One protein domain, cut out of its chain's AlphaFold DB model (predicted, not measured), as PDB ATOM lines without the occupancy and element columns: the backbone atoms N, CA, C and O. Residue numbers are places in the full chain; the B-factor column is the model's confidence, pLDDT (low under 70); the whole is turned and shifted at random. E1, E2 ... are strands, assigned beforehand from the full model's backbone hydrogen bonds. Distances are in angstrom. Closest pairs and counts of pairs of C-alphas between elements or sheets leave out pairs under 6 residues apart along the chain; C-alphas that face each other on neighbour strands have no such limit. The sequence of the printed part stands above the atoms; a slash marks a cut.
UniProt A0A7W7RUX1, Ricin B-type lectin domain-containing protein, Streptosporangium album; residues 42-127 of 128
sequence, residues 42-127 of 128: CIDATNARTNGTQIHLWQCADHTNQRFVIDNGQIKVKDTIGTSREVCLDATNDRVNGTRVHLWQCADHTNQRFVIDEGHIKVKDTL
ATOM      1  N   CYS A  42     -36.433 -15.240  23.699       96.44
ATOM      2  CA  CYS A  42     -35.525 -14.488  22.855       96.44
ATOM      3  C   CYS A  42     -36.230 -14.117  21.552       96.44
ATOM      4  O   CYS A  42     -37.059 -14.870  21.036       96.44
ATOM      5  N   ILE A  43     -35.879 -12.947  21.017       96.25
ATOM      6  CA  ILE A  43     -36.168 -12.609  19.626       96.25
ATOM      7  C   ILE A  43     -35.470 -13.653  18.749       96.25
ATOM      8  O   ILE A  43     -34.288 -13.929  18.944       96.25
ATOM      9  N   ASP A  44     -36.201 -14.240  17.811       96.38
ATOM     10  CA  ASP A  44     -35.731 -15.354  16.992       96.38
ATOM     11  C   ASP A  44     -36.032 -15.100  15.509       96.38
ATOM     12  O   ASP A  44     -37.139 -14.709  15.112       96.38
ATOM     13  N   ALA A  45     -35.005 -15.304  14.687       96.44
ATOM     14  CA  ALA A  45     -35.105 -15.388  13.243       96.44
ATOM     15  C   ALA A  45     -35.441 -16.831  12.813       96.44
ATOM     16  O   ALA A  45     -34.573 -17.708  12.823       96.44
ATOM     17  N   THR A  46     -36.671 -17.069  12.339       88.00
ATOM     18  CA  THR A  46     -37.153 -18.402  11.899       88.00
ATOM     19  C   THR A  46     -36.223 -19.080  10.892       88.00
ATOM     20  O   THR A  46     -35.800 -18.409   9.944       88.00
ATOM     21  N   ASN A  47     -35.989 -20.402  11.043       80.12
ATOM     22  CA  ASN A  47     -34.995 -21.281  10.366       80.12
ATOM     23  C   ASN A  47     -34.601 -20.997   8.896       80.12
ATOM     24  O   ASN A  47     -33.470 -21.280   8.511       80.12
ATOM     25  N   ALA A  48     -35.450 -20.385   8.075       84.56
ATOM     26  CA  ALA A  48     -35.109 -20.069   6.688       84.56
ATOM     27  C   ALA A  48     -34.264 -18.788   6.500       84.56
ATOM     28  O   ALA A  48     -33.473 -18.748   5.562       84.56
ATOM     29  N   ARG A  49     -34.379 -17.760   7.369       92.69
ATOM     30  CA  ARG A  49     -33.708 -16.436   7.208       92.69
ATOM     31  C   ARG A  49     -33.814 -15.859   5.779       92.69
ATOM     32  O   ARG A  49     -32.857 -15.314   5.241       92.69
ATOM     33  N   THR A  50     -34.961 -16.001   5.128       94.06
ATOM     34  CA  THR A  50     -35.188 -15.436   3.789       94.06
ATOM     35  C   THR A  50     -35.904 -14.093   3.872       94.06
ATOM     36  O   THR A  50     -36.528 -13.778   4.888       94.06
ATOM     37  N   ASN A  51     -35.881 -13.326   2.784       96.50
ATOM     38  CA  ASN A  51     -36.675 -12.106   2.641       96.50
ATOM     39  C   ASN A  51     -38.148 -12.343   3.021       96.50
ATOM     40  O   ASN A  51     -38.764 -13.308   2.567       96.50
ATOM     41  N   GLY A  52     -38.690 -11.479   3.879       95.44
ATOM     42  CA  GLY A  52     -40.048 -11.573   4.414       95.44
ATOM     43  C   GLY A  52     -40.204 -12.503   5.622       95.44
ATOM     44  O   GLY A  52     -41.309 -12.612   6.154       95.44
ATOM     45  N   THR A  53     -39.134 -13.159   6.087       96.12
ATOM     46  CA  THR A  53     -39.194 -13.998   7.294       96.12
ATOM     47  C   THR A  53     -39.586 -13.147   8.494       96.12
ATOM     48  O   THR A  53     -38.897 -12.185   8.829       96.12
ATOM     49  N   GLN A  54     -40.678 -13.511   9.163       94.69
ATOM     50  CA  GLN A  54     -41.098 -12.824  10.376       94.69
ATOM     51  C   GLN A  54     -40.179 -13.169  11.544       94.69
ATOM     52  O   GLN A  54     -39.714 -14.303  11.698       94.69
ATOM     53  N   ILE A  55     -39.972 -12.162  12.379       95.25
ATOM     54  CA  ILE A  55     -39.359 -12.305  13.688       95.25
ATOM     55  C   ILE A  55     -40.426 -12.759  14.680       95.25
ATOM     56  O   ILE A  55     -41.556 -12.268  14.644       95.25
ATOM     57  N   HIS A  56     -40.075 -13.678  15.572       94.62
ATOM     58  CA  HIS A  56     -40.971 -14.137  16.630       94.62
ATOM     59  C   HIS A  56     -40.246 -14.265  17.973       94.62
ATOM     60  O   HIS A  56     -39.050 -13.998  18.075       94.62
ATOM     61  N   LEU A  57     -40.984 -14.673  19.007       95.31
ATOM     62  CA  LEU A  57     -40.415 -15.078  20.289       95.31
ATOM     63  C   LEU A  57     -40.293 -16.596  20.341       95.31
ATOM     64  O   LEU A  57     -41.263 -17.309  20.086       95.31
ATOM     65  N   TRP A  58     -39.114 -17.074  20.717       95.31
ATOM     66  CA  TRP A  58     -38.862 -18.482  20.996       95.31
ATOM     67  C   TRP A  58     -38.115 -18.621  22.320       95.31
ATOM     68  O   TRP A  58     -37.504 -17.662  22.790       95.31
ATOM     69  N   GLN A  59     -38.171 -19.796  22.944       95.31
ATOM     70  CA  GLN A  59     -37.372 -20.043  24.144       95.31
ATOM     71  C   GLN A  59     -35.894 -19.799  23.834       95.31
ATOM     72  O   GLN A  59     -35.380 -20.268  22.814       95.31
ATOM     73  N   CYS A  60     -35.228 -19.050  24.709       95.81
ATOM     74  CA  CYS A  60     -33.814 -18.766  24.567       95.81
ATOM     75  C   CYS A  60     -33.010 -20.067  24.620       95.81
ATOM     76  O   CYS A  60     -33.145 -20.866  25.549       95.81
ATOM     77  N   ALA A  61     -32.134 -20.231  23.643       94.62
ATOM     78  CA  ALA A  61     -31.150 -21.293  23.547       94.62
ATOM     79  C   ALA A  61     -29.826 -20.701  23.043       94.62
ATOM     80  O   ALA A  61     -29.756 -19.538  22.641       94.62
ATOM     81  N   ASP A  62     -28.755 -21.495  23.032       94.56
ATOM     82  CA  ASP A  62     -27.486 -21.082  22.425       94.56
ATOM     83  C   ASP A  62     -27.521 -21.233  20.893       94.56
ATOM     84  O   ASP A  62     -26.728 -21.955  20.293       94.56
ATOM     85  N   HIS A  63     -28.498 -20.592  20.248       94.75
ATOM     86  CA  HIS A  63     -28.653 -20.616  18.799       94.75
ATOM     87  C   HIS A  63     -28.286 -19.268  18.182       94.75
ATOM     88  O   HIS A  63     -28.623 -18.196  18.685       94.75
ATOM     89  N   THR A  64     -27.598 -19.304  17.047       95.12
ATOM     90  CA  THR A  64     -27.137 -18.099  16.351       95.12
ATOM     91  C   THR A  64     -28.263 -17.273  15.742       95.12
ATOM     92  O   THR A  64     -28.124 -16.055  15.653       95.12
ATOM     93  N   ASN A  65     -29.393 -17.894  15.401       95.38
ATOM     94  CA  ASN A  65     -30.587 -17.213  14.897       95.38
ATOM     95  C   ASN A  65     -31.354 -16.432  15.982       95.38
ATOM     96  O   ASN A  65     -32.296 -15.712  15.663       95.38
ATOM     97  N   GLN A  66     -30.940 -16.544  17.247       97.12
ATOM     98  CA  GLN A  66     -31.422 -15.726  18.367       97.12
ATOM     99  C   GLN A  66     -30.420 -14.635  18.765       97.12
ATOM    100  O   GLN A  66     -30.613 -13.905  19.737       97.12
ATOM    101  N   ARG A  67     -29.308 -14.523  18.031       97.19
ATOM    102  CA  ARG A  67     -28.251 -13.547  18.279       97.19
ATOM    103  C   ARG A  67     -28.278 -12.507  17.169       97.19
ATOM    104  O   ARG A  67     -28.218 -12.843  15.988       97.19
ATOM    105  N   PHE A  68     -28.310 -11.239  17.556       97.38
ATOM    106  CA  PHE A  68     -28.302 -10.110  16.634       97.38
ATOM    107  C   PHE A  68     -27.068  -9.248  16.882       97.38
ATOM    108  O   PHE A  68     -26.606  -9.123  18.017       97.38
ATOM    109  N   VAL A  69     -26.522  -8.670  15.818       97.56
ATOM    110  CA  VAL A  69     -25.420  -7.706  15.884       97.56
ATOM    111  C   VAL A  69     -25.939  -6.367  15.402       97.56
ATOM    112  O   VAL A  69     -26.576  -6.294  14.354       97.56
ATOM    113  N   ILE A  70     -25.653  -5.318  16.164       96.69
ATOM    114  CA  ILE A  70     -25.931  -3.949  15.747       96.69
ATOM    115  C   ILE A  70     -24.651  -3.387  15.147       96.69
ATOM    116  O   ILE A  70     -23.634  -3.299  15.830       96.69
ATOM    117  N   ASP A  71     -24.707  -3.035  13.870       96.00
ATOM    118  CA  ASP A  71     -23.568  -2.545  13.104       96.00
ATOM    119  C   ASP A  71     -24.039  -1.438  12.160       96.00
ATOM    120  O   ASP A  71     -24.945  -1.647  11.355       96.00
ATOM    121  N   ASN A  72     -23.461  -0.241  12.293       95.06
ATOM    122  CA  ASN A  72     -23.807   0.941  11.492       95.06
ATOM    123  C   ASN A  72     -25.323   1.237  11.415       95.06
ATOM    124  O   ASN A  72     -25.854   1.650  10.384       95.06
ATOM    125  N   GLY A  73     -26.036   1.021  12.525       96.88
ATOM    126  CA  GLY A  73     -27.484   1.219  12.628       96.88
ATOM    127  C   GLY A  73     -28.327   0.090  12.029       96.88
ATOM    128  O   GLY A  73     -29.542   0.134  12.145       96.88
ATOM    129  N   GLN A  74     -27.735  -0.935  11.420       98.44
ATOM    130  CA  GLN A  74     -28.461  -2.145  11.033       98.44
ATOM    131  C   GLN A  74     -28.460  -3.157  12.177       98.44
ATOM    132  O   GLN A  74     -27.469  -3.289  12.892       98.44
ATOM    133  N   ILE A  75     -29.554  -3.907  12.321       98.31
ATOM    134  CA  ILE A  75     -29.654  -5.037  13.252       98.31
ATOM    135  C   ILE A  75     -29.629  -6.323  12.420       98.31
ATOM    136  O   ILE A  75     -30.605  -6.645  11.746       98.31
ATOM    137  N   LYS A  76     -28.497  -7.028  12.442       98.19
ATOM    138  CA  LYS A  76     -28.167  -8.170  11.573       98.19
ATOM    139  C   LYS A  76     -28.323  -9.493  12.315       98.19
ATOM    140  O   LYS A  76     -27.922  -9.584  13.477       98.19
ATOM    141  N   VAL A  77     -28.833 -10.536  11.657       97.81
ATOM    142  CA  VAL A  77     -28.885 -11.891  12.246       97.81
ATOM    143  C   VAL A  77     -27.483 -12.503  12.229       97.81
ATOM    144  O   VAL A  77     -26.872 -12.610  11.163       97.81
ATOM    145  N   LYS A  78     -26.960 -12.905  13.395       96.44
ATOM    146  CA  LYS A  78     -25.527 -13.185  13.593       96.44
ATOM    147  C   LYS A  78     -24.954 -14.268  12.674       96.44
ATOM    148  O   LYS A  78     -23.819 -14.108  12.237       96.44
ATOM    149  N   ASP A  79     -25.690 -15.342  12.388       95.44
ATOM    150  CA  ASP A  79     -25.216 -16.421  11.498       95.44
ATOM    151  C   ASP A  79     -25.265 -16.089  10.007       95.44
ATOM    152  O   ASP A  79     -24.714 -16.833   9.199       95.44
ATOM    153  N   THR A  80     -25.888 -14.975   9.627       96.88
ATOM    154  CA  THR A  80     -25.961 -14.555   8.223       96.88
ATOM    155  C   THR A  80     -24.872 -13.557   7.835       96.88
ATOM    156  O   THR A  80     -24.649 -13.333   6.644       96.88
ATOM    157  N   ILE A  81     -24.164 -12.994   8.819       96.94
ATOM    158  CA  ILE A  81     -23.138 -11.965   8.614       96.94
ATOM    159  C   ILE A  81     -21.975 -12.515   7.786       96.94
ATOM    160  O   ILE A  81     -21.437 -13.580   8.086       96.94
ATOM    161  N   GLY A  82     -21.576 -11.779   6.747       95.00
ATOM    162  CA  GLY A  82     -20.488 -12.168   5.841       95.00
ATOM    163  C   GLY A  82     -20.842 -13.298   4.868       95.00
ATOM    164  O   GLY A  82     -19.972 -13.783   4.146       95.00
ATOM    165  N   THR A  83     -22.107 -13.724   4.823       94.62
ATOM    166  CA  THR A  83     -22.607 -14.699   3.844       94.62
ATOM    167  C   THR A  83     -23.287 -13.993   2.668       94.62
ATOM    168  O   THR A  83     -23.650 -12.822   2.747       94.62
ATOM    169  N   SER A  84     -23.561 -14.719   1.580       93.25
ATOM    170  CA  SER A  84     -24.373 -14.197   0.466       93.25
ATOM    171  C   SER A  84     -25.851 -13.970   0.817       93.25
ATOM    172  O   SER A  84     -26.615 -13.504  -0.026       93.25
ATOM    173  N   ARG A  85     -26.269 -14.313   2.042       93.44
ATOM    174  CA  ARG A  85     -27.640 -14.184   2.548       93.44
ATOM    175  C   ARG A  85     -27.691 -13.354   3.831       93.44
ATOM    176  O   ARG A  85     -28.517 -13.633   4.691       93.44
ATOM    177  N   GLU A  86     -26.797 -12.375   3.982       97.38
ATOM    178  CA  GLU A  86     -26.842 -11.443   5.112       97.38
ATOM    179  C   GLU A  86     -28.204 -10.728   5.157       97.38
ATOM    180  O   GLU A  86     -28.607 -10.067   4.191       97.38
ATOM    181  N   VAL A  87     -28.929 -10.894   6.269       98.19
ATOM    182  CA  VAL A  87     -30.258 -10.302   6.478       98.19
ATOM    183  C   VAL A  87     -30.304  -9.424   7.723       98.19
ATOM    184  O   VAL A  87     -29.683  -9.699   8.756       98.19
ATOM    185  N   CYS A  88     -31.087  -8.362   7.595       98.19
ATOM    186  CA  CYS A  88     -31.272  -7.294   8.556       98.19
ATOM    187  C   CYS A  88     -32.741  -7.231   8.978       98.19
ATOM    188  O   CYS A  88     -33.624  -7.613   8.206       98.19
ATOM    189  N   LEU A  89     -33.013  -6.710  10.178       98.19
ATOM    190  CA  LEU A  89     -34.353  -6.220  10.499       98.19
ATOM    191  C   LEU A  89     -34.741  -5.125   9.500       98.19
ATOM    192  O   LEU A  89     -33.933  -4.260   9.162       98.19
ATOM    193  N   ASP A  90     -35.982  -5.178   9.041       98.12
ATOM    194  CA  ASP A  90     -36.541  -4.276   8.045       98.12
ATOM    195  C   ASP A  90     -37.963  -3.890   8.471       98.12
ATOM    196  O   ASP A  90     -38.810  -4.751   8.730       98.12
ATOM    197  N   ALA A  91     -38.200  -2.584   8.596       97.50
ATOM    198  CA  ALA A  91     -39.477  -2.002   9.005       97.50
ATOM    199  C   ALA A  91     -40.422  -1.699   7.825       97.50
ATOM    200  O   ALA A  91     -41.289  -0.840   7.948       97.50
ATOM    201  N   THR A  92     -40.232  -2.375   6.689       96.00
ATOM    202  CA  THR A  92     -40.932  -2.185   5.410       96.00
ATOM    203  C   THR A  92     -40.939  -0.731   4.919       96.00
ATOM    204  O   THR A  92     -40.268   0.149   5.464       96.00
ATOM    205  N   ASN A  93     -41.666  -0.455   3.833       95.12
ATOM    206  CA  ASN A  93     -41.797   0.903   3.309       95.12
ATOM    207  C   ASN A  93     -42.810   1.769   4.066       95.12
ATOM    208  O   ASN A  93     -42.765   2.989   3.928       95.12
ATOM    209  N   ASP A  94     -43.687   1.165   4.868       93.62
ATOM    210  CA  ASP A  94     -44.791   1.896   5.488       93.62
ATOM    211  C   ASP A  94     -44.347   2.608   6.771       93.62
ATOM    212  O   ASP A  94     -44.634   3.789   6.934       93.62
ATOM    213  N   ARG A  95     -43.612   1.915   7.660       94.50
ATOM    214  CA  ARG A  95     -43.079   2.458   8.932       94.50
ATOM    215  C   ARG A  95     -44.133   3.201   9.779       94.50
ATOM    216  O   ARG A  95     -43.831   4.190  10.441       94.50
ATOM    217  N   VAL A  96     -45.376   2.715   9.768       96.19
ATOM    218  CA  VAL A  96     -46.509   3.262  10.533       96.19
ATOM    219  C   VAL A  96     -46.908   2.327  11.679       96.19
ATOM    220  O   VAL A  96     -46.404   1.212  11.820       96.19
ATOM    221  N   ASN A  97     -47.853   2.763  12.514       97.00
ATOM    222  CA  ASN A  97     -48.405   1.928  13.579       97.00
ATOM    223  C   ASN A  97     -48.933   0.595  13.027       97.00
ATOM    224  O   ASN A  97     -49.761   0.565  12.119       97.00
ATOM    225  N   GLY A  98     -48.467  -0.509  13.612       95.44
ATOM    226  CA  GLY A  98     -48.832  -1.863  13.190       95.44
ATOM    227  C   GLY A  98     -47.980  -2.435  12.054       95.44
ATOM    228  O   GLY A  98     -48.150  -3.612  11.725       95.44
ATOM    229  N   THR A  99     -47.043  -1.667  11.484       96.00
ATOM    230  CA  THR A  99     -46.050  -2.207  10.551       96.00
ATOM    231  C   THR A  99     -45.264  -3.332  11.226       96.00
ATOM    232  O   THR A  99     -44.665  -3.158  12.287       96.00
ATOM    233  N   ARG A 100     -45.288  -4.518  10.614       95.06
ATOM    234  CA  ARG A 100     -44.553  -5.685  11.107       95.06
ATOM    235  C   ARG A 100     -43.110  -5.615  10.630       95.06
ATOM    236  O   ARG A 100     -42.874  -5.545   9.428       95.06
ATOM    237  N   VAL A 101     -42.167  -5.715  11.562       95.88
ATOM    238  CA  VAL A 101     -40.749  -5.882  11.237       95.88
ATOM    239  C   VAL A 101     -40.507  -7.313  10.759       95.88
ATOM    240  O   VAL A 101     -40.992  -8.273  11.364       95.88
ATOM    241  N   HIS A 102     -39.749  -7.464   9.679       97.06
ATOM    242  CA  HIS A 102     -39.326  -8.764   9.166       97.06
ATOM    243  C   HIS A 102     -37.826  -8.774   8.869       97.06
ATOM    244  O   HIS A 102     -37.131  -7.783   9.081       97.06
ATOM    245  N   LEU A 103     -37.332  -9.898   8.363       98.00
ATOM    246  CA  LEU A 103     -36.005  -9.989   7.775       98.00
ATOM    247  C   LEU A 103     -36.047  -9.645   6.296       98.00
ATOM    248  O   LEU A 103     -36.896 -10.138   5.550       98.00
ATOM    249  N   TRP A 104     -35.078  -8.856   5.867       97.94
ATOM    250  CA  TRP A 104     -34.806  -8.611   4.462       97.94
ATOM    251  C   TRP A 104     -33.303  -8.584   4.233       97.94
ATOM    252  O   TRP A 104     -32.536  -8.331   5.161       97.94
ATOM    253  N   GLN A 105     -32.874  -8.853   3.003       97.88
ATOM    254  CA  GLN A 105     -31.476  -8.715   2.623       97.88
ATOM    255  C   GLN A 105     -30.956  -7.340   3.047       97.88
ATOM    256  O   GLN A 105     -31.598  -6.315   2.785       97.88
ATOM    257  N   CYS A 106     -29.804  -7.335   3.716       97.94
ATOM    258  CA  CYS A 106     -29.185  -6.101   4.166       97.94
ATOM    259  C   CYS A 106     -28.836  -5.216   2.966       97.94
ATOM    260  O   CYS A 106     -28.143  -5.640   2.042       97.94
ATOM    261  N   ALA A 107     -29.305  -3.975   3.003       96.81
ATOM    262  CA  ALA A 107     -29.064  -2.963   1.988       96.81
ATOM    263  C   ALA A 107     -28.951  -1.570   2.628       96.81
ATOM    264  O   ALA A 107     -29.252  -1.369   3.812       96.81
ATOM    265  N   ASP A 108     -28.514  -0.582   1.848       96.44
ATOM    266  CA  ASP A 108     -28.475   0.816   2.285       96.44
ATOM    267  C   ASP A 108     -29.842   1.496   2.168       96.44
ATOM    268  O   ASP A 108     -30.033   2.451   1.424       96.44
ATOM    269  N   HIS A 109     -30.825   0.941   2.880       97.06
ATOM    270  CA  HIS A 109     -32.184   1.467   2.937       97.06
ATOM    271  C   HIS A 109     -32.496   2.025   4.327       97.06
ATOM    272  O   HIS A 109     -32.073   1.473   5.350       97.06
ATOM    273  N   THR A 110     -33.271   3.108   4.376       97.56
ATOM    274  CA  THR A 110     -33.581   3.819   5.623       97.56
ATOM    275  C   THR A 110     -34.476   3.011   6.569       97.56
ATOM    276  O   THR A 110     -34.250   3.052   7.775       97.56
ATOM    277  N   ASN A 111     -35.367   2.152   6.054       97.75
ATOM    278  CA  ASN A 111     -36.139   1.173   6.845       97.75
ATOM    279  C   ASN A 111     -35.325   0.067   7.504       97.75
ATOM    280  O   ASN A 111     -35.880  -0.710   8.281       97.75
ATOM    281  N   GLN A 112     -34.040  -0.036   7.187       98.31
ATOM    282  CA  GLN A 112     -33.129  -0.962   7.847       98.31
ATOM    283  C   GLN A 112     -32.184  -0.238   8.807       98.31
ATOM    284  O   GLN A 112     -31.226  -0.834   9.294       98.31
ATOM    285  N   ARG A 113     -32.397   1.061   9.051       98.12
ATOM    286  CA  ARG A 113     -31.610   1.853   9.994       98.12
ATOM    287  C   ARG A 113     -32.409   2.046  11.268       98.12
ATOM    288  O   ARG A 113     -33.500   2.602  11.250       98.12
ATOM    289  N   PHE A 114     -31.823   1.631  12.376       98.12
ATOM    290  CA  PHE A 114     -32.372   1.735  13.711       98.12
ATOM    291  C   PHE A 114     -31.394   2.466  14.621       98.12
ATOM    292  O   PHE A 114     -30.177   2.444  14.414       98.12
ATOM    293  N   VAL A 115     -31.934   3.089  15.657       97.31
ATOM    294  CA  VAL A 115     -31.163   3.615  16.780       97.31
ATOM    295  C   VAL A 115     -31.739   3.077  18.080       97.31
ATOM    296  O   VAL A 115     -32.938   2.806  18.171       97.31
ATOM    297  N   ILE A 116     -30.874   2.923  19.078       95.62
ATOM    298  CA  ILE A 116     -31.307   2.701  20.453       95.62
ATOM    299  C   ILE A 116     -31.322   4.062  21.132       95.62
ATOM    300  O   ILE A 116     -30.271   4.678  21.291       95.62
ATOM    301  N   ASP A 117     -32.509   4.519  21.506       95.06
ATOM    302  CA  ASP A 117     -32.724   5.823  22.123       95.06
ATOM    303  C   ASP A 117     -33.711   5.682  23.284       95.06
ATOM    304  O   ASP A 117     -34.828   5.190  23.105       95.06
ATOM    305  N   GLU A 118     -33.268   6.040  24.491       96.06
ATOM    306  CA  GLU A 118     -34.027   5.880  25.744       96.06
ATOM    307  C   GLU A 118     -34.613   4.465  25.939       96.06
ATOM    308  O   GLU A 118     -35.753   4.289  26.362       96.06
ATOM    309  N   GLY A 119     -33.856   3.428  25.569       94.50
ATOM    310  CA  GLY A 119     -34.300   2.031  25.671       94.50
ATOM    311  C   GLY A 119     -35.280   1.575  24.582       94.50
ATOM    312  O   GLY A 119     -35.664   0.408  24.565       94.50
ATOM    313  N   HIS A 120     -35.646   2.447  23.640       95.62
ATOM    314  CA  HIS A 120     -36.442   2.087  22.470       95.62
ATOM    315  C   HIS A 120     -35.537   1.733  21.292       95.62
ATOM    316  O   HIS A 120     -34.527   2.393  21.064       95.62
ATOM    317  N   ILE A 121     -35.948   0.753  20.488       96.75
ATOM    318  CA  ILE A 121     -35.387   0.518  19.155       96.75
ATOM    319  C   ILE A 121     -36.268   1.283  18.168       96.75
ATOM    320  O   ILE A 121     -37.397   0.874  17.899       96.75
ATOM    321  N   LYS A 122     -35.778   2.418  17.671       97.25
ATOM    322  CA  LYS A 122     -36.532   3.318  16.786       97.25
ATOM    323  C   LYS A 122     -36.006   3.203  15.359       97.25
ATOM    324  O   LYS A 122     -34.796   3.086  15.177       97.25
ATOM    325  N   VAL A 123     -36.883   3.264  14.356       97.81
ATOM    326  CA  VAL A 123     -36.450   3.417  12.957       97.81
ATOM    327  C   VAL A 123     -35.863   4.822  12.810       97.81
ATOM    328  O   VAL A 123     -36.451   5.804  13.257       97.81
ATOM    329  N   LYS A 124     -34.658   4.928  12.256       97.12
ATOM    330  CA  LYS A 124     -33.863   6.158  12.303       97.12
ATOM    331  C   LYS A 124     -34.518   7.310  11.539       97.12
ATOM    332  O   LYS A 124     -34.438   8.444  11.991       97.12
ATOM    333  N   ASP A 125     -35.140   7.029  10.397       95.75
ATOM    334  CA  ASP A 125     -35.771   8.044   9.543       95.75
ATOM    335  C   ASP A 125     -37.167   8.478  10.016       95.75
ATOM    336  O   ASP A 125     -37.742   9.397   9.442       95.75
ATOM    337  N   THR A 126     -37.698   7.866  11.082       96.00
ATOM    338  CA  THR A 126     -38.949   8.298  11.727       96.00
ATOM    339  C   THR A 126     -38.712   9.250  12.900       96.00
ATOM    340  O   THR A 126     -39.654   9.611  13.602       96.00
ATOM    341  N   LEU A 127     -37.455   9.610  13.162       94.44
ATOM    342  CA  LEU A 127     -37.092  10.573  14.194       94.44
ATOM    343  C   LEU A 127     -37.149  11.982  13.610       94.44
ATOM    344  O   LEU A 127     -36.639  12.214  12.514       94.44
TER     345      LEU A 127
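Overview. This is residues 42 to 127 of the 128 residues of the protein "Ricin B-type lectin domain-containing protein" of Streptosporangium album (UniProt A0A7W7RUX1). Little regular structure is here: four short hairpins joined by loops, with E4 packed on E5 in the middle, E1 and E2 at one end, E7 and E8 at the other. The 86 printed residues have no named helix and eight strands, E1 to E8, in four antiparallel pairs. The class is all strand, with 33 residues in named elements; it is compact, radius of gyration of the C-alphas 12.3 A, spanning 34 by 27 by 22 A.

Arrangement. Start at the hairpin of E1, residues 42 to 45, and E2, residues 55 to 59; N 44 and O 56, 2.9 A apart, are within hydrogen-bond range. The closest C-alphas of E2 and E6, residues 102 to 105, are Ile 55 and His 102, 5.7 A. E6 and E5, residues 87 to 90, form a hairpin, with N 88 to O 104 at 2.8 A. E5 and E4, residues 74 to 77, come closest at C-alphas Cys 88 and Lys 76, 4.4 A. E4 and E3, residues 68 to 71, form a hairpin, with N 69 to O 76 at 2.9 A. The closest C-alphas of E4 and E7, residues 114 to 117, are Gln 74 and Phe 114, 6.1 A. E7 and E8, residues 120 to 123, form a hairpin, with N 115 to O 122 at 2.9 A.

Along the chain. Find C-alpha 42 at (-35.525, -14.488, 22.855), where E1 begins. E2 runs 13.2 A from C-alpha 55; E8 ends at C-alpha 123, (-36.450, 3.417, 12.957).

Size, cuts and confidence. Asp 62 and Leu 127 have the farthest C-alphas, 34.1 A apart. The printed part has no cut, the link E5 to E6 is long, and no printed residue is under 70 in pLDDT.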